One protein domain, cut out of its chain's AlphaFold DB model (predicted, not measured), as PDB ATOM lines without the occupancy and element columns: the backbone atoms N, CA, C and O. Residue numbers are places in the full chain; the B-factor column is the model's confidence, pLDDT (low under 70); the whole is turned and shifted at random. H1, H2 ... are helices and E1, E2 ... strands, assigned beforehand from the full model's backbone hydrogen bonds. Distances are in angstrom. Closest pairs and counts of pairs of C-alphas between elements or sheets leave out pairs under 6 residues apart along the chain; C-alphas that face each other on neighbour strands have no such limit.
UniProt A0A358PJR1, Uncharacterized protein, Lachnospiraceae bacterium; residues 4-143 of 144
ATOM      1  N   LYS A   4     144.129 119.774  88.607       81.06
ATOM      2  CA  LYS A   4     143.064 119.698  89.623       81.06
ATOM      3  C   LYS A   4     141.671 119.753  88.999       81.06
ATOM      4  O   LYS A   4     140.845 118.910  89.332       81.06
ATOM      5  N   GLN A   5     141.423 120.685  88.078       85.88
ATOM      6  CA  GLN A   5     140.145 120.774  87.358       85.88
ATOM      7  C   GLN A   5     139.840 119.478  86.596       85.88
ATOM      8  O   GLN A   5     138.749 118.933  86.731       85.88
ATOM      9  N   SER A   6     140.837 118.914  85.903       85.56
ATOM     10  CA  SER A   6     140.686 117.641  85.185       85.56
ATOM     11  C   SER A   6     140.316 116.480  86.112       85.56
ATOM     12  O   SER A   6     139.432 115.692  85.780       85.56
ATOM     13  N   LYS A   7     140.932 116.393  87.299       86.62
ATOM     14  CA  LYS A   7     140.550 115.392  88.306       86.62
ATOM     15  C   LYS A   7     139.099 115.557  88.740       86.62
ATOM     16  O   LYS A   7     138.374 114.575  88.728       86.62
ATOM     17  N   ILE A   8     138.667 116.781  89.054       88.06
ATOM     18  CA  ILE A   8     137.283 117.045  89.474       88.06
ATOM     19  C   ILE A   8     136.297 116.617  88.380       88.06
ATOM     20  O   ILE A   8     135.313 115.951  88.682       88.06
ATOM     21  N   VAL A   9     136.571 116.947  87.115       89.81
ATOM     22  CA  VAL A   9     135.712 116.564  85.981       89.81
ATOM     23  C   VAL A   9     135.621 115.045  85.834       89.81
ATOM     24  O   VAL A   9     134.523 114.522  85.662       89.81
ATOM     25  N   LYS A  10     136.744 114.323  85.944       88.44
ATOM     26  CA  LYS A  10     136.758 112.851  85.885       88.44
ATOM     27  C   LYS A  10     135.968 112.231  87.033       88.44
ATOM     28  O   LYS A  10     135.117 111.384  86.793       88.44
ATOM     29  N   THR A  11     136.177 112.701  88.262       86.94
ATOM     30  CA  THR A  11     135.437 112.190  89.423       86.94
ATOM     31  C   THR A  11     133.941 112.505  89.315       86.94
ATOM     32  O   THR A  11     133.109 111.644  89.589       86.94
ATOM     33  N   ALA A  12     133.575 113.699  88.841       88.06
ATOM     34  CA  ALA A  12     132.186 114.045  88.555       88.06
ATOM     35  C   ALA A  12     131.574 113.098  87.509       88.06
ATOM     36  O   ALA A  12     130.464 112.614  87.709       88.06
ATOM     37  N   ALA A  13     132.305 112.799  86.429       89.25
ATOM     38  CA  ALA A  13     131.873 111.884  85.373       89.25
ATOM     39  C   ALA A  13     131.587 110.463  85.878       89.25
ATOM     40  O   ALA A  13     130.670 109.813  85.380       89.25
ATOM     41  N   GLU A  14     132.381 109.993  86.841       87.50
ATOM     42  CA  GLU A  14     132.300 108.641  87.394       87.50
ATOM     43  C   GLU A  14     131.230 108.503  88.486       87.50
ATOM     44  O   GLU A  14     130.601 107.451  88.579       87.50
ATOM     45  N   LEU A  15     131.016 109.543  89.302       87.56
ATOM     46  CA  LEU A  15     130.226 109.433  90.536       87.56
ATOM     47  C   LEU A  15     128.875 110.160  90.514       87.56
ATOM     48  O   LEU A  15     128.025 109.850  91.351       87.56
ATOM     49  N   LEU A  16     128.666 111.142  89.629       90.94
ATOM     50  CA  LEU A  16     127.439 111.944  89.648       90.94
ATOM     51  C   LEU A  16     126.338 111.354  88.771       90.94
ATOM     52  O   LEU A  16     126.480 111.199  87.554       90.94
ATOM     53  N   MET A  17     125.184 111.166  89.404       93.00
ATOM     54  CA  MET A  17     123.915 110.898  88.749       93.00
ATOM     55  C   MET A  17     123.000 112.113  88.861       93.00
ATOM     56  O   MET A  17     122.876 112.727  89.919       93.00
ATOM     57  N   VAL A  18     122.319 112.448  87.775       94.81
ATOM     58  CA  VAL A  18     121.324 113.519  87.730       94.81
ATOM     59  C   VAL A  18     119.929 112.920  87.791       94.81
ATOM     60  O   VAL A  18     119.583 112.018  87.027       94.81
ATOM     61  N   TYR A  19     119.119 113.447  88.698       94.75
ATOM     62  CA  TYR A  19     117.726 113.086  88.895       94.75
ATOM     63  C   TYR A  19     116.843 114.286  88.581       94.75
ATOM     64  O   TYR A  19     117.238 115.432  88.786       94.75
ATOM     65  N   SER A  20     115.615 114.014  88.153       94.75
ATOM     66  CA  SER A  20     114.591 115.043  87.990       94.75
ATOM     67  C   SER A  20     113.588 114.934  89.128       94.75
ATOM     68  O   SER A  20     113.126 113.843  89.463       94.75
ATOM     69  N   ALA A  21     113.220 116.061  89.718       94.38
ATOM     70  CA  ALA A  21     112.199 116.168  90.745       94.38
ATOM     71  C   ALA A  21     111.062 117.070  90.281       94.38
ATOM     72  O   ALA A  21     111.277 118.067  89.599       94.38
ATOM     73  N   GLN A  22     109.845 116.748  90.709       95.56
ATOM     74  CA  GLN A  22     108.676 117.596  90.538       95.56
ATOM     75  C   GLN A  22     108.020 117.862  91.890       95.56
ATOM     76  O   GLN A  22     107.707 116.939  92.646       95.56
ATOM     77  N   CYS A  23     107.786 119.135  92.199       95.56
ATOM     78  CA  CYS A  23     106.994 119.505  93.364       95.56
ATOM     79  C   CYS A  23     105.502 119.395  93.043       95.56
ATOM     80  O   CYS A  23     105.022 120.049  92.125       95.56
ATOM     81  N   ARG A  24     104.744 118.644  93.846       95.38
ATOM     82  CA  ARG A  24     103.288 118.494  93.671       95.38
ATOM     83  C   ARG A  24     102.481 119.712  94.128       95.38
ATOM     84  O   ARG A  24     101.296 119.795  93.839       95.38
ATOM     85  N   CYS A  25     103.101 120.642  94.858       95.19
ATOM     86  CA  CYS A  25     102.428 121.848  95.348       95.19
ATOM     87  C   CYS A  25     102.483 123.005  94.343       95.19
ATOM     88  O   CYS A  25     101.489 123.698  94.170       95.19
ATOM     89  N   CYS A  26     103.634 123.235  93.701       95.62
ATOM     90  CA  CYS A  26     103.805 124.321  92.725       95.62
ATOM     91  C   CYS A  26     104.020 123.837  91.285       95.62
ATOM     92  O   CYS A  26     104.250 124.658  90.406       95.62
ATOM     93  N   ASN A  27     103.980 122.523  91.042       94.69
ATOM     94  CA  ASN A  27     104.190 121.865  89.747       94.69
ATOM     95  C   ASN A  27     105.544 122.121  89.064       94.69
ATOM     96  O   ASN A  27     105.777 121.590  87.978       94.69
ATOM     97  N   ASN A  28     106.461 122.855  89.700       95.62
ATOM     98  CA  ASN A  28     107.807 123.070  89.180       95.62
ATOM     99  C   ASN A  28     108.580 121.751  89.120       95.62
ATOM    100  O   ASN A  28     108.664 121.029  90.120       95.62
ATOM    101  N   ALA A  29     109.175 121.490  87.957       95.62
ATOM    102  CA  ALA A  29     110.109 120.400  87.730       95.62
ATOM    103  C   ALA A  29     111.537 120.949  87.635       95.62
ATOM    104  O   ALA A  29     111.755 121.990  87.017       95.62
ATOM    105  N   PHE A  30     112.490 120.278  88.265       96.19
ATOM    106  CA  PHE A  30     113.881 120.709  88.343       96.19
ATOM    107  C   PHE A  30     114.810 119.505  88.440       96.19
ATOM    108  O   PHE A  30     114.423 118.465  88.972       96.19
ATOM    109  N   ASP A  31     116.038 119.665  87.962       96.50
ATOM    110  CA  ASP A  31     117.050 118.615  88.022       96.50
ATOM    111  C   ASP A  31     118.015 118.862  89.181       96.50
ATOM    112  O   ASP A  31     118.248 120.003  89.579       96.50
ATOM    113  N   TYR A  32     118.578 117.794  89.731       95.00
ATOM    114  CA  TYR A  32     119.617 117.860  90.751       95.00
ATOM    115  C   TYR A  32     120.587 116.694  90.576       95.00
ATOM    116  O   TYR A  32     120.188 115.578  90.244       95.00
ATOM    117  N   ALA A  33     121.870 116.958  90.793       92.94
ATOM    118  CA  ALA A  33     122.894 115.932  90.859       92.94
ATOM    119  C   ALA A  33     122.993 115.378  92.284       92.94
ATOM    120  O   ALA A  33     122.913 116.126  93.261       92.94
ATOM    121  N   ALA A  34     123.184 114.070  92.381       89.44
ATOM    122  CA  ALA A  34     123.510 113.357  93.600       89.44
ATOM    123  C   ALA A  34     124.597 112.322  93.298       89.44
ATOM    124  O   ALA A  34     124.708 111.812  92.182       89.44
ATOM    125  N   GLU A  35     125.401 112.024  94.304       85.44
ATOM    126  CA  GLU A  35     126.477 111.045  94.198       85.44
ATOM    127  C   GLU A  35     125.962 109.637  94.454       85.44
ATOM    128  O   GLU A  35     125.086 109.428  95.293       85.44
ATOM    129  N   THR A  36     126.532 108.666  93.746       76.06
ATOM    130  CA  THR A  36     126.209 107.243  93.917       76.06
ATOM    131  C   THR A  36     127.254 106.448  94.690       76.06
ATOM    132  O   THR A  36     127.209 105.222  94.655       76.06
ATOM    133  N   ALA A  37     128.208 107.096  95.363       60.44
ATOM    134  CA  ALA A  37     129.237 106.373  96.105       60.44
ATOM    135  C   ALA A  37     128.652 105.652  97.335       60.44
ATOM    136  O   ALA A  37     127.963 106.264  98.155       60.44
ATOM    137  N   ASP A  38     128.966 104.356  97.455       47.53
ATOM    138  CA  ASP A  38     128.872 103.591  98.702       47.53
ATOM    139  C   ASP A  38     129.700 104.308  99.779       47.53
ATOM    140  O   ASP A  38     130.770 104.852  99.498       47.53
ATOM    141  N   THR A  39     129.193 104.317 101.007       45.53
ATOM    142  CA  THR A  39     129.542 105.197 102.141       45.53
ATOM    143  C   THR A  39     131.006 105.226 102.604       45.53
ATOM    144  O   THR A  39     131.319 105.935 103.560       45.53
ATOM    145  N   ASP A  40     131.913 104.514 101.938       49.69
ATOM    146  CA  ASP A  40     133.217 104.162 102.494       49.69
ATOM    147  C   ASP A  40     134.411 104.688 101.679       49.69
ATOM    148  O   ASP A  40     135.535 104.647 102.179       49.69
ATOM    149  N   MET A  41     134.224 105.239 100.470       43.22
ATOM    150  CA  MET A  41     135.332 105.844  99.714       43.22
ATOM    151  C   MET A  41     134.929 107.104  98.942       43.22
ATOM    152  O   MET A  41     134.307 107.038  97.892       43.22
ATOM    153  N   VAL A  42     135.403 108.240  99.467       45.81
ATOM    154  CA  VAL A  42     135.518 109.558  98.821       45.81
ATOM    155  C   VAL A  42     134.194 110.089  98.266       45.81
ATOM    156  O   VAL A  42     133.873 109.890  97.097       45.81
ATOM    157  N   SER A  43     133.466 110.856  99.089       52.47
ATOM    158  CA  SER A  43     132.434 111.751  98.558       52.47
ATOM    159  C   SER A  43     133.080 112.604  97.474       52.47
ATOM    160  O   SER A  43     134.111 113.250  97.714       52.47
ATOM    161  N   CYS A  44     132.481 112.627  96.290       56.53
ATOM    162  CA  CYS A  44     132.730 113.730  95.393       56.53
ATOM    163  C   CYS A  44     132.443 114.993  96.218       56.53
ATOM    164  O   CYS A  44     131.531 115.076  97.033       56.53
ATOM    165  N   PHE A  45     133.305 115.991  96.126       74.50
ATOM    166  CA  PHE A  45     133.036 117.229  96.842       74.50
ATOM    167  C   PHE A  45     131.991 118.033  96.076       74.50
ATOM    168  O   PHE A  45     131.996 119.231  96.221       74.50
ATOM    169  N   CYS A  46     131.161 117.473  95.191       88.50
ATOM    170  CA  CYS A  46     130.358 118.283  94.279       88.50
ATOM    171  C   CYS A  46     128.905 118.369  94.733       88.50
ATOM    172  O   CYS A  46     128.292 117.396  95.144       88.50
ATOM    173  N   SER A  47     128.325 119.554  94.596       92.06
ATOM    174  CA  SER A  47     126.887 119.749  94.740       92.06
ATOM    175  C   SER A  47     126.330 120.420  93.497       92.06
ATOM    176  O   SER A  47     127.070 120.777  92.573       92.06
ATOM    177  N   SER A  48     125.009 120.561  93.450       95.12
ATOM    178  CA  SER A  48     124.326 121.151  92.315       95.12
ATOM    179  C   SER A  48     123.243 122.140  92.704       95.12
ATOM    180  O   SER A  48     122.584 122.031  93.737       95.12
ATOM    181  N   VAL A  49     123.050 123.117  91.829       97.06
ATOM    182  CA  VAL A  49     121.915 124.031  91.865       97.06
ATOM    183  C   VAL A  49     121.217 124.039  90.520       97.06
ATOM    184  O   VAL A  49     121.831 123.810  89.476       97.06
ATOM    185  N   TYR A  50     119.930 124.357  90.546       97.81
ATOM    186  CA  TYR A  50     119.117 124.444  89.343       97.81
ATOM    187  C   TYR A  50     118.461 125.810  89.223       97.81
ATOM    188  O   TYR A  50     118.049 126.405  90.218       97.81
ATOM    189  N   SER A  51     118.344 126.296  87.991       97.19
ATOM    190  CA  SER A  51     117.540 127.470  87.658       97.19
ATOM    191  C   SER A  51     116.370 127.062  86.774       97.19
ATOM    192  O   SER A  51     116.570 126.635  85.636       97.19
ATOM    193  N   LEU A  52     115.135 127.272  87.246       95.56
ATOM    194  CA  LEU A  52     113.933 127.107  86.414       95.56
ATOM    195  C   LEU A  52     113.910 128.092  85.246       95.56
ATOM    196  O   LEU A  52     113.514 127.741  84.137       95.56
ATOM    197  N   LYS A  53     114.347 129.331  85.498       93.31
ATOM    198  CA  LYS A  53     114.335 130.408  84.505       93.31
ATOM    199  C   LYS A  53     115.265 130.097  83.335       93.31
ATOM    200  O   LYS A  53     114.927 130.390  82.191       93.31
ATOM    201  N   LYS A  54     116.437 129.526  83.624       94.69
ATOM    202  CA  LYS A  54     117.442 129.166  82.616       94.69
ATOM    203  C   LYS A  54     117.329 127.723  82.134       94.69
ATOM    204  O   LYS A  54     117.951 127.402  81.127       94.69
ATOM    205  N   LYS A  55     116.552 126.880  82.829       95.25
ATOM    206  CA  LYS A  55     116.510 125.421  82.638       95.25
ATOM    207  C   LYS A  55     117.929 124.852  82.595       95.25
ATOM    208  O   LYS A  55     118.356 124.272  81.599       95.25
ATOM    209  N   GLN A  56     118.691 125.160  83.639       97.25
ATOM    210  CA  GLN A  56     120.136 124.964  83.675       97.25
ATOM    211  C   GLN A  56     120.542 124.369  85.015       97.25
ATOM    212  O   GLN A  56     120.233 124.938  86.066       97.25
ATOM    213  N   LEU A  57     121.251 123.246  84.941       97.69
ATOM    214  CA  LEU A  57     121.944 122.636  86.062       97.69
ATOM    215  C   LEU A  57     123.360 123.216  86.148       97.69
ATOM    216  O   LEU A  57     124.044 123.380  85.133       97.69
ATOM    217  N   VAL A  58     123.798 123.521  87.362       97.56
ATOM    218  CA  VAL A  58     125.183 123.891  87.655       97.56
ATOM    219  C   VAL A  58     125.722 122.931  88.690       97.56
ATOM    220  O   VAL A  58     125.061 122.685  89.695       97.56
ATOM    221  N   ILE A  59     126.923 122.423  88.444       95.69
ATOM    222  CA  ILE A  59     127.686 121.590  89.365       95.69
ATOM    223  C   ILE A  59     128.904 122.388  89.819       95.69
ATOM    224  O   ILE A  59     129.510 123.121  89.036       95.69
ATOM    225  N   ALA A  60     129.254 122.278  91.093       94.75
ATOM    226  CA  ALA A  60     130.464 122.892  91.616       94.75
ATOM    227  C   ALA A  60     131.021 122.081  92.788       94.75
ATOM    228  O   ALA A  60     130.231 121.532  93.564       94.75
ATOM    229  N   PRO A  61     132.353 122.049  92.967       92.38
ATOM    230  CA  PRO A  61     132.942 121.521  94.174       92.38
ATOM    231  C   PRO A  61     132.588 122.433  95.359       92.38
ATOM    232  O   PRO A  61     132.542 123.665  95.251       92.38
ATOM    233  N   LEU A  62     132.331 121.799  96.489       90.56
ATOM    234  CA  LEU A  62     132.023 122.327  97.796       90.56
ATOM    235  C   LEU A  62     133.304 122.884  98.386       90.56
ATOM    236  O   LEU A  62     134.368 122.263  98.332       90.56
ATOM    237  N   THR A  63     133.203 124.067  98.968       89.69
ATOM    238  CA  THR A  63     134.255 124.570  99.843       89.69
ATOM    239  C   THR A  63     134.247 123.789 101.159       89.69
ATOM    240  O   THR A  63     133.266 123.130 101.509       89.69
ATOM    241  N   ALA A  64     135.333 123.891 101.931       85.75
ATOM    242  CA  ALA A  64     135.375 123.313 103.273       85.75
ATOM    243  C   ALA A  64     134.226 123.841 104.153       85.75
ATOM    244  O   ALA A  64     133.610 123.083 104.892       85.75
ATOM    245  N   GLU A  65     133.896 125.128 104.034       86.50
ATOM    246  CA  GLU A  65     132.806 125.745 104.790       86.50
ATOM    247  C   GLU A  65     131.441 125.137 104.441       86.50
ATOM    248  O   GLU A  65     130.698 124.753 105.338       86.50
ATOM    249  N   GLU A  66     131.135 124.976 103.151       90.56
ATOM    250  CA  GLU A  66     129.870 124.382 102.689       90.56
ATOM    251  C   GLU A  66     129.751 122.902 103.074       90.56
ATOM    252  O   GLU A  66     128.647 122.395 103.286       90.56
ATOM    253  N   PHE A  67     130.887 122.212 103.174       85.44
ATOM    254  CA  PHE A  67     130.947 120.830 103.630       85.44
ATOM    255  C   PHE A  67     130.686 120.715 105.139       85.44
ATOM    256  O   PHE A  67     129.837 119.929 105.552       85.44
ATOM    257  N   TYR A  68     131.376 121.509 105.966       82.62
ATOM    258  CA  TYR A  68     131.286 121.398 107.427       82.62
ATOM    259  C   TYR A  68     130.044 122.070 108.027       82.62
ATOM    260  O   TYR A  68     129.496 121.564 109.004       82.62
ATOM    261  N   ASN A  69     129.588 123.186 107.453       83.00
ATOM    262  CA  ASN A  69     128.486 123.988 108.001       83.00
ATOM    263  C   ASN A  69     127.156 123.773 107.265       83.00
ATOM    264  O   ASN A  69     126.129 124.332 107.656       83.00
ATOM    265  N   GLY A  70     127.163 122.953 106.214       84.50
ATOM    266  CA  GLY A  70     126.011 122.703 105.365       84.50
ATOM    267  C   GLY A  70     125.912 123.668 104.184       84.50
ATOM    268  O   GLY A  70     126.462 124.766 104.154       84.50
ATOM    269  N   GLN A  71     125.178 123.223 103.169       88.25
ATOM    270  CA  GLN A  71     125.171 123.858 101.853       88.25
ATOM    271  C   GLN A  71     124.040 124.885 101.687       88.25
ATOM    272  O   GLN A  71     124.164 125.834 100.912       88.25
ATOM    273  N   ALA A  72     122.922 124.696 102.395       84.56
ATOM    274  CA  ALA A  72     121.719 125.511 102.245       84.56
ATOM    275  C   ALA A  72     121.975 126.972 102.632       84.56
ATOM    276  O   ALA A  72     122.326 127.273 103.770       84.56
ATOM    277  N   GLY A  73     121.780 127.892 101.685       83.69
ATOM    278  CA  GLY A  73     122.011 129.317 101.897       83.69
ATOM    279  C   GLY A  73     123.482 129.737 101.852       83.69
ATOM    280  O   GLY A  73     123.746 130.923 102.065       83.69
ATOM    281  N   TYR A  74     124.409 128.814 101.574       90.69
ATOM    282  CA  TYR A  74     125.831 129.085 101.329       90.69
ATOM    283  C   TYR A  74     126.181 128.783  99.870       90.69
ATOM    284  O   TYR A  74     126.576 129.682  99.128       90.69
ATOM    285  N   PHE A  75     125.937 127.543  99.438       93.38
ATOM    286  CA  PHE A  75     126.283 127.058  98.106       93.38
ATOM    287  C   PHE A  75     125.526 127.805  97.007       93.38
ATOM    288  O   PHE A  75     126.124 128.389  96.106       93.38
ATOM    289  N   ASP A  76     124.202 127.879  97.113       93.25
ATOM    290  CA  ASP A  76     123.366 128.614  96.168       93.25
ATOM    291  C   ASP A  76     123.699 130.112  96.136       93.25
ATOM    292  O   ASP A  76     123.765 130.696  95.053       93.25
ATOM    293  N   LYS A  77     123.999 130.737  97.282       93.56
ATOM    294  CA  LYS A  77     124.448 132.140  97.312       93.56
ATOM    295  C   LYS A  77     125.778 132.339  96.594       93.56
ATOM    296  O   LYS A  77     125.884 133.274  95.802       93.56
ATOM    297  N   ARG A  78     126.768 131.467  96.820       94.75
ATOM    298  CA  ARG A  78     128.063 131.534  96.127       94.75
ATOM    299  C   ARG A  78     127.882 131.416  94.618       94.75
ATOM    300  O   ARG A  78     128.414 132.233  93.870       94.75
ATOM    301  N   ILE A  79     127.094 130.444  94.167       96.38
ATOM    302  CA  ILE A  79     126.854 130.243  92.736       96.38
ATOM    303  C   ILE A  79     126.104 131.435  92.123       96.38
ATOM    304  O   ILE A  79     126.471 131.891  91.041       96.38
ATOM    305  N   ASN A  80     125.119 132.012  92.818       95.50
ATOM    306  CA  ASN A  80     124.440 133.230  92.355       95.50
ATOM    307  C   ASN A  80     125.343 134.476  92.372       95.50
ATOM    308  O   ASN A  80     125.112 135.383  91.576       95.50
ATOM    309  N   ALA A  81     126.362 134.541  93.233       95.44
ATOM    310  CA  ALA A  81     127.350 135.620  93.204       95.44
ATOM    311  C   ALA A  81     128.266 135.527  91.969       95.44
ATOM    312  O   ALA A  81     128.599 136.547  91.374       95.44
ATOM    313  N   ILE A  82     128.625 134.306  91.556       95.06
ATOM    314  CA  ILE A  82     129.440 134.046  90.356       95.06
ATOM    315  C   ILE A  82     128.614 134.227  89.072       95.06
ATOM    316  O   ILE A  82     129.107 134.740  88.070       95.06
ATOM    317  N   CYS A  83     127.345 133.818  89.089       91.69
ATOM    318  CA  CYS A  83     126.427 133.893  87.954       91.69
ATOM    319  C   CYS A  83     125.153 134.680  88.322       91.69
ATOM    320  O   CYS A  83     124.089 134.081  88.535       91.69
ATOM    321  N   PRO A  84     125.231 136.022  88.403       89.44
ATOM    322  CA  PRO A  84     124.123 136.851  88.868       89.44
ATOM    323  C   PRO A  84     122.915 136.825  87.922       89.44
ATOM    324  O   PRO A  84     123.031 136.708  86.703       89.44
ATOM    325  N   GLY A  85     121.714 136.964  88.495       86.44
ATOM    326  CA  GLY A  85     120.452 137.066  87.745       86.44
ATOM    327  C   GLY A  85     119.880 135.739  87.228       86.44
ATOM    328  O   GLY A  85     118.896 135.743  86.477       86.44
ATOM    329  N   HIS A  86     120.484 134.610  87.612       87.19
ATOM    330  CA  HIS A  86     120.067 133.274  87.185       87.19
ATOM    331  C   HIS A  86     119.122 132.574  88.182       87.19
ATOM    332  O   HIS A  86     118.422 131.658  87.760       87.19
ATOM    333  N   ASP A  87     119.016 133.042  89.434       92.75
ATOM    334  CA  ASP A  87     118.140 132.479  90.490       92.75
ATOM    335  C   ASP A  87     118.353 130.970  90.670       92.75
ATOM    336  O   ASP A  87     117.430 130.157  90.584       92.75
ATOM    337  N   TYR A  88     119.617 130.591  90.841       96.44
ATOM    338  CA  TYR A  88     119.980 129.213  91.120       96.44
ATOM    339  C   TYR A  88     119.568 128.826  92.529       96.44
ATOM    340  O   TYR A  88     119.808 129.580  93.472       96.44
ATOM    341  N   ARG A  89     118.999 127.632  92.685       95.56
ATOM    342  CA  ARG A  89     118.589 127.128  93.993       95.56
ATOM    343  C   ARG A  89     119.104 125.727  94.238       95.56
ATOM    344  O   ARG A  89     119.036 124.866  93.360       95.56
ATOM    345  N   LEU A  90     119.597 125.521  95.451       94.50
ATOM    346  CA  LEU A  90     120.008 124.218  95.944       94.50
ATOM    347  C   LEU A  90     118.779 123.413  96.359       94.50
ATOM    348  O   LEU A  90     117.925 123.908  97.096       94.50
ATOM    349  N   PHE A  91     118.717 122.157  95.932       92.06
ATOM    350  CA  PHE A  91     117.759 121.205  96.468       92.06
ATOM    351  C   PHE A  91     118.397 120.391  97.598       92.06
ATOM    352  O   PHE A  91     119.170 119.472  97.352       92.06
ATOM    353  N   CYS A  92     118.043 120.716  98.843       75.75
ATOM    354  CA  CYS A  92     118.313 119.863 100.000       75.75
ATOM    355  C   CYS A  92     117.071 119.015 100.293       75.75
ATOM    356  O   CYS A  92     115.958 119.538 100.353       75.75
ATOM    357  N   ALA A  93     117.277 117.706 100.425       74.56
ATOM    358  CA  ALA A  93     116.261 116.660 100.384       74.56
ATOM    359  C   ALA A  93     114.899 117.015 101.014       74.56
ATOM    360  O   ALA A  93     114.790 117.461 102.153       74.56
ATOM    361  N   GLY A  94     113.835 116.729 100.260       81.62
ATOM    362  CA  GLY A  94     112.460 116.709 100.758       81.62
ATOM    363  C   GLY A  94     111.736 118.054 100.794       81.62
ATOM    364  O   GLY A  94     110.516 118.036 100.908       81.62
ATOM    365  N   ILE A  95     112.412 119.199 100.637       91.06
ATOM    366  CA  ILE A  95     111.772 120.529 100.616       91.06
ATOM    367  C   ILE A  95     111.950 121.187  99.250       91.06
ATOM    368  O   ILE A  95     113.056 121.279  98.725       91.06
ATOM    369  N   CYS A  96     110.851 121.649  98.646       93.38
ATOM    370  CA  CYS A  96     110.917 122.258  97.324       93.38
ATOM    371  C   CYS A  96     111.651 123.603  97.417       93.38
ATOM    372  O   CYS A  96     111.168 124.488  98.129       93.38
ATOM    373  N   PRO A  97     112.733 123.822  96.648       93.25
ATOM    374  CA  PRO A  97     113.521 125.050  96.754       93.25
ATOM    375  C   PRO A  97     112.784 126.298  96.237       93.25
ATOM    376  O   PRO A  97     113.227 127.427  96.444       93.25
ATOM    377  N   TYR A  98     111.639 126.115  95.574       93.25
ATOM    378  CA  TYR A  98     110.862 127.201  94.973       93.25
ATOM    379  C   TYR A  98     109.651 127.623  95.806       93.25
ATOM    380  O   TYR A  98     109.343 128.808  95.853       93.25
ATOM    381  N   CYS A  99     108.961 126.683  96.462       94.38
ATOM    382  CA  CYS A  99     107.756 126.983  97.249       94.38
ATOM    383  C   CYS A  99     107.862 126.621  98.739       94.38
ATOM    384  O   CYS A  99     106.930 126.888  99.495       94.38
ATOM    385  N   GLY A 100     108.957 125.982  99.169       92.62
ATOM    386  CA  GLY A 100     109.185 125.596 100.564       92.62
ATOM    387  C   GLY A 100     108.285 124.469 101.085       92.62
ATOM    388  O   GLY A 100     108.256 124.222 102.286       92.62
ATOM    389  N   LYS A 101     107.520 123.786 100.221       94.44
ATOM    390  CA  LYS A 101     106.634 122.671 100.608       94.44
ATOM    391  C   LYS A 101     107.312 121.314 100.426       94.44
ATOM    392  O   LYS A 101     108.133 121.144  99.525       94.44
ATOM    393  N   SER A 102     106.914 120.337 101.239       89.75
ATOM    394  CA  SER A 102     107.561 119.022 101.346       89.75
ATOM    395  C   SER A 102     106.939 117.895 100.507       89.75
ATOM    396  O   SER A 102     107.075 116.717 100.821       89.75
ATOM    397  N   SER A 103     106.248 118.227  99.413       91.88
ATOM    398  CA  SER A 103     105.654 117.232  98.509       91.88
ATOM    399  C   SER A 103     106.431 117.172  97.195       91.88
ATOM    400  O   SER A 103     106.155 117.932  96.263       91.88
ATOM    401  N   ILE A 104     107.436 116.296  97.143       93.19
ATOM    402  CA  ILE A 104     108.323 116.124  95.988       93.19
ATOM    403  C   ILE A 104     108.270 114.688  95.497       93.19
ATOM    404  O   ILE A 104     108.331 113.741  96.276       93.19
ATOM    405  N   GLN A 105     108.181 114.547  94.183       92.00
ATOM    406  CA  GLN A 105     108.314 113.287  93.482       92.00
ATOM    407  C   GLN A 105     109.575 113.333  92.624       92.00
ATOM    408  O   GLN A 105     109.618 114.065  91.638       92.00
ATOM    409  N   SER A 106     110.587 112.552  92.997       87.94
ATOM    410  CA  SER A 106     111.808 112.382  92.204       87.94
ATOM    411  C   SER A 106     111.697 111.198  91.244       87.94
ATOM    412  O   SER A 106     110.958 110.238  91.493       87.94
ATOM    413  N   SER A 107     112.444 111.252  90.142       84.00
ATOM    414  CA  SER A 107     112.624 110.123  89.239       84.00
ATOM    415  C   SER A 107     113.258 108.950  89.990       84.00
ATOM    416  O   SER A 107     114.156 109.120  90.811       84.00
ATOM    417  N   LYS A 108     112.788 107.728  89.711       79.00
ATOM    418  CA  LYS A 108     113.355 106.510  90.320       79.00
ATOM    419  C   LYS A 108     114.728 106.148  89.751       79.00
ATOM    420  O   LYS A 108     115.481 105.425  90.389       79.00
ATOM    421  N   LYS A 109     115.023 106.614  88.536       87.06
ATOM    422  CA  LYS A 109     116.269 106.359  87.818       87.06
ATOM    423  C   LYS A 109     116.958 107.695  87.554       87.06
ATOM    424  O   LYS A 109     116.320 108.607  87.023       87.06
ATOM    425  N   GLY A 110     118.221 107.792  87.956       89.19
ATOM    426  CA  GLY A 110     119.108 108.889  87.580       89.19
ATOM    427  C   GLY A 110     119.784 108.609  86.238       89.19
ATOM    428  O   GLY A 110     119.828 107.460  85.789       89.19
ATOM    429  N   LEU A 111     120.303 109.654  85.604       94.25
ATOM    430  CA  LEU A 111     121.156 109.585  84.416       94.25
ATOM    431  C   LEU A 111     122.599 109.868  84.818       94.25
ATOM    432  O   LEU A 111     122.820 110.755  85.641       94.25
ATOM    433  N   ALA A 112     123.575 109.183  84.224       93.50
ATOM    434  CA  ALA A 112     124.970 109.556  84.451       93.50
ATOM    435  C   ALA A 112     125.200 110.990  83.957       93.50
ATOM    436  O   ALA A 112     124.636 111.390  82.933       93.50
ATOM    437  N   ILE A 113     126.033 111.779  84.644       93.50
ATOM    438  CA  ILE A 113     126.211 113.198  84.291       93.50
ATOM    439  C   ILE A 113     126.640 113.399  82.829       93.50
ATOM    440  O   ILE A 113     126.213 114.355  82.181       93.50
ATOM    441  N   LYS A 114     127.413 112.458  82.273       93.19
ATOM    442  CA  LYS A 114     127.815 112.458  80.861       93.19
ATOM    443  C   LYS A 114     126.619 112.308  79.914       93.19
ATOM    444  O   LYS A 114     126.523 113.037  78.930       93.19
ATOM    445  N   GLU A 115     125.691 111.406  80.229       94.81
ATOM    446  CA  GLU A 115     124.454 111.202  79.463       94.81
ATOM    447  C   GLU A 115     123.514 112.407  79.593       94.81
ATOM    448  O   GLU A 115     122.903 112.834  78.613       94.81
ATOM    449  N   TYR A 116     123.429 112.994  80.791       96.12
ATOM    450  CA  TYR A 116     122.647 114.205  81.026       96.12
ATOM    451  C   TYR A 116     123.178 115.379  80.192       96.12
ATOM    452  O   TYR A 116     122.418 116.008  79.457       96.12
ATOM    453  N   CYS A 117     124.492 115.632  80.214       95.94
ATOM    454  CA  CYS A 117     125.112 116.734  79.470       95.94
ATOM    455  C   CYS A 117     124.964 116.607  77.945       95.94
ATOM    456  O   CYS A 117     124.962 117.624  77.251       95.94
ATOM    457  N   ALA A 118     124.796 115.392  77.409       94.19
ATOM    458  CA  ALA A 118     124.511 115.196  75.988       94.19
ATOM    459  C   ALA A 118     123.161 115.813  75.572       94.19
ATOM    460  O   ALA A 118     123.057 116.370  74.480       94.19
ATOM    461  N   ASN A 119     122.160 115.764  76.459       94.94
ATOM    462  CA  ASN A 119     120.819 116.320  76.241       94.94
ATOM    463  C   ASN A 119     120.657 117.745  76.803       94.94
ATOM    464  O   ASN A 119     119.785 118.492  76.361       94.94
ATOM    465  N   HIS A 120     121.513 118.133  77.750       96.12
ATOM    466  CA  HIS A 120     121.504 119.428  78.429       96.12
ATOM    467  C   HIS A 120     122.866 120.132  78.273       96.12
ATOM    468  O   HIS A 120     123.614 120.273  79.247       96.12
ATOM    469  N   PRO A 121     123.215 120.594  77.052       94.12
ATOM    470  CA  PRO A 121     124.543 121.137  76.748       94.12
ATOM    471  C   PRO A 121     124.826 122.484  77.427       94.12
ATOM    472  O   PRO A 121     125.959 122.944  77.424       94.12
ATOM    473  N   ASN A 122     123.818 123.125  78.022       95.00
ATOM    474  CA  ASN A 122     123.990 124.337  78.821       95.00
ATOM    475  C   ASN A 122     124.414 124.049  80.274       95.00
ATOM    476  O   ASN A 122     124.549 124.999  81.041       95.00
ATOM    477  N   THR A 123     124.609 122.791  80.679       97.38
ATOM    478  CA  THR A 123     125.066 122.442  82.037       97.38
ATOM    479  C   THR A 123     126.442 123.044  82.313       97.38
ATOM    480  O   THR A 123     127.353 122.906  81.494       97.38
ATOM    481  N   LEU A 124     126.604 123.703  83.464       97.12
ATOM    482  CA  LEU A 124     127.868 124.349  83.830       97.12
ATOM    483  C   LEU A 124     128.596 123.609  84.946       97.12
ATOM    484  O   LEU A 124     127.976 123.086  85.871       97.12
ATOM    485  N   MET A 125     129.921 123.676  84.884       95.62
ATOM    486  CA  MET A 125     130.824 123.421  85.994       95.62
ATOM    487  C   MET A 125     131.392 124.754  86.478       95.62
ATOM    488  O   MET A 125     131.929 125.519  85.673       95.62
ATOM    489  N   ILE A 126     131.274 125.046  87.772       95.38
ATOM    490  CA  ILE A 126     131.907 126.214  88.397       95.38
ATOM    491  C   ILE A 126     133.017 125.734  89.319       95.38
ATOM    492  O   ILE A 126     132.776 124.922  90.203       95.38
ATOM    493  N   TYR A 127     134.225 126.257  89.139       92.50
ATOM    494  CA  TYR A 127     135.395 125.893  89.934       92.50
ATOM    495  C   TYR A 127     135.612 126.849  91.122       92.50
ATOM    496  O   TYR A 127     134.958 127.885  91.248       92.50
ATOM    497  N   HIS A 128     136.536 126.501  92.026       88.94
ATOM    498  CA  HIS A 128     136.829 127.307  93.224       88.94
ATOM    499  C   HIS A 128     137.374 128.709  92.924       88.94
ATOM    500  O   HIS A 128     137.212 129.607  93.745       88.94
ATOM    501  N   ASP A 129     137.997 128.902  91.764       90.75
ATOM    502  CA  ASP A 129     138.474 130.204  91.285       90.75
ATOM    503  C   ASP A 129     137.345 131.089  90.721       90.75
ATOM    504  O   ASP A 129     137.598 132.209  90.284       90.75
ATOM    505  N   GLY A 130     136.099 130.599  90.719       91.44
ATOM    506  CA  GLY A 130     134.939 131.288  90.162       91.44
ATOM    507  C   GLY A 130     134.774 131.114  88.652       91.44
ATOM    508  O   GLY A 130     133.812 131.632  88.085       91.44
ATOM    509  N   THR A 131     135.661 130.373  87.983       93.56
ATOM    510  CA  THR A 131     135.544 130.120  86.546       93.56
ATOM    511  C   THR A 131     134.352 129.207  86.265       93.56
ATOM    512  O   THR A 131     134.246 128.123  86.837       93.56
ATOM    513  N   ALA A 132     133.487 129.621  85.334       94.62
ATOM    514  CA  ALA A 132     132.386 128.814  84.813       94.62
ATOM    515  C   ALA A 132     132.727 128.255  83.421       94.62
ATOM    516  O   ALA A 132     133.172 128.992  82.532       94.62
ATOM    517  N   ARG A 133     132.503 126.955  83.221       95.44
ATOM    518  CA  ARG A 133     132.713 126.246  81.948       95.44
ATOM    519  C   ARG A 133     131.510 125.380  81.609       95.44
ATOM    520  O   ARG A 133     130.786 124.950  82.503       95.44
ATOM    521  N   ILE A 134     131.307 125.119  80.321       96.44
ATOM    522  CA  ILE A 134     130.316 124.143  79.868       96.44
ATOM    523  C   ILE A 134     130.832 122.754  80.239       96.44
ATOM    524  O   ILE A 134     131.904 122.349  79.798       96.44
ATOM    525  N   LEU A 135     130.075 122.025  81.061       94.94
ATOM    526  CA  LEU A 135     130.523 120.737  81.589       94.94
ATOM    527  C   LEU A 135     130.676 119.688  80.480       94.94
ATOM    528  O   LEU A 135     131.567 118.852  80.560       94.94
ATOM    529  N   LYS A 136     129.851 119.750  79.429       94.88
ATOM    530  CA  LYS A 136     129.978 118.860  78.269       94.88
ATOM    531  C   LYS A 136     131.370 118.960  77.631       94.88
ATOM    532  O   LYS A 136     132.023 117.936  77.460       94.88
ATOM    533  N   ASP A 137     131.825 120.176  77.350       94.44
ATOM    534  CA  ASP A 137     133.116 120.430  76.703       94.44
ATOM    535  C   ASP A 137     134.279 119.975  77.602       94.44
ATOM    536  O   ASP A 137     135.246 119.374  77.137       94.44
ATOM    537  N   GLU A 138     134.165 120.202  78.914       93.06
ATOM    538  CA  GLU A 138     135.156 119.750  79.897       93.06
ATOM    539  C   GLU A 138     135.216 118.215  79.978       93.06
ATOM    540  O   GLU A 138     136.305 117.641  80.040       93.06
ATOM    541  N   LEU A 139     134.062 117.537  79.942       90.88
ATOM    542  CA  LEU A 139     133.976 116.075  79.908       90.88
ATOM    543  C   LEU A 139     134.583 115.508  78.625       90.88
ATOM    544  O   LEU A 139     135.276 114.502  78.681       90.88
ATOM    545  N   GLU A 140     134.352 116.126  77.470       89.81
ATOM    546  CA  GLU A 140     134.965 115.688  76.212       89.81
ATOM    547  C   GLU A 140     136.488 115.873  76.248       89.81
ATOM    548  O   GLU A 140     137.225 114.950  75.906       89.81
ATOM    549  N   ALA A 141     136.972 117.007  76.765       87.12
ATOM    550  CA  ALA A 141     138.399 117.296  76.880       87.12
ATOM    551  C   ALA A 141     139.143 116.429  77.914       87.12
ATOM    552  O   ALA A 141     140.352 116.253  77.801       87.12
ATOM    553  N   ALA A 142     138.463 115.895  78.933       81.81
ATOM    554  CA  ALA A 142     139.096 115.087  79.982       81.81
ATOM    555  C   ALA A 142     139.414 113.636  79.560       81.81
ATOM    556  O   ALA A 142     140.196 112.968  80.247       81.81
ATOM    557  N   TYR A 143     138.809 113.150  78.470       69.50
ATOM    558  CA  TYR A 143     138.964 111.780  77.952       69.50
ATOM    559  C   TYR A 143     139.690 111.718  76.590       69.50
ATOM    560  O   TYR A 143     139.648 110.676  75.933       69.50
TER     561      TYR A 143
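This is residues 4 to 143 of the 144 residues of an uncharacterized protein of Lachnospiraceae bacterium (UniProt A0A358PJR1). A twisted four-strand sheet, E3 E4 E6 E7, makes the middle, with H3 over one face and H1 and the long hairpin E1 and E2 over the other, while H5 is on that same face as H1 but beside the strands. That hairpin runs along the longest axis, with its turn at one end of the domain and H1 and H5 toward the other; E5 and part of the long loop of residues 83 to 103 sit toward the turn, H4 packs on H5 and on the start of E1, and H2 comes close to H3 at Phe 75. The printed part has 140 residues with five named helices and seven named strands, in the order H1 E1 E2 E3 E4 H2 H3 E5 H4 E6 E7 H5, a mixed class. The four-strand sheet is mixed; the other, E2 E1 E5, is antiparallel. The whole is compact, with a radius of gyration of the C-alphas of 14.2 A and spans of 41 by 32 by 31 A.

The largest sheet runs E3, residues 46 to 51, E4, residues 56 to 61, E6, residues 124 to 126, and E7, residues 132 to 134. E3 and E4 form an antiparallel hairpin, with N 47 and O 60 within hydrogen-bond range at 2.9 A. E4 and E6 are parallel, N 59 and O 124 at 2.9 A; E6 and E7 form a hairpin, N 125 and O 133 at 2.8 A. H3, residues 75 to 82, is on this sheet at a height of 8.9 A, across the strands; its closest C-alphas to E3 are Asp 76 and Val 49, 6.5 A. On the opposite face are H1, residues 4 to 15, over E3 and E4 at 9.9 A, and H5, residues 135 to 142, over none. H1 and H5 touch, the closest C-alphas being Ser 6 and Ala 142, 6.0 A. H4, residues 113 to 119, touches H5 at Cys 117 and Lys 136, C-alphas 5.4 A apart, at a steep tilt of 58 degrees. E1, residues 16 to 23, and E2, residues 29 to 35, form a hairpin, N 19 and O 32 at 2.8 A. E5, residues 104 to 106, is antiparallel to E1, N 22 and O 105 at 2.8 A. E2 and E3 come closest at the C-alphas of Ala 33 and Ser 48, 5.6 A. H2, residues 64 to 69, is close to H3 but not clearly touching, with the C-alphas of Glu 66 and Phe 75 6.4 A apart. Each O i to N i+4 pair is within range in H1, H2, H3 and H5, and 2 of 3 in H4.

H1 begins at C-alpha 4, (143.064, 119.698, 89.623), and is 16.5 A long. E1 is 22.1 A, E2 19.9 A, E3 17.1 A and E4 16.9 A. H5 ends at C-alpha 142, (139.096, 115.087, 79.982).

The C-alphas farthest apart are Cys 25 and Tyr 143, 41.7 A. The printed part has no cut, and H3 to E5 is the long link. Residues 37 to 44 and 143 have pLDDT under 70.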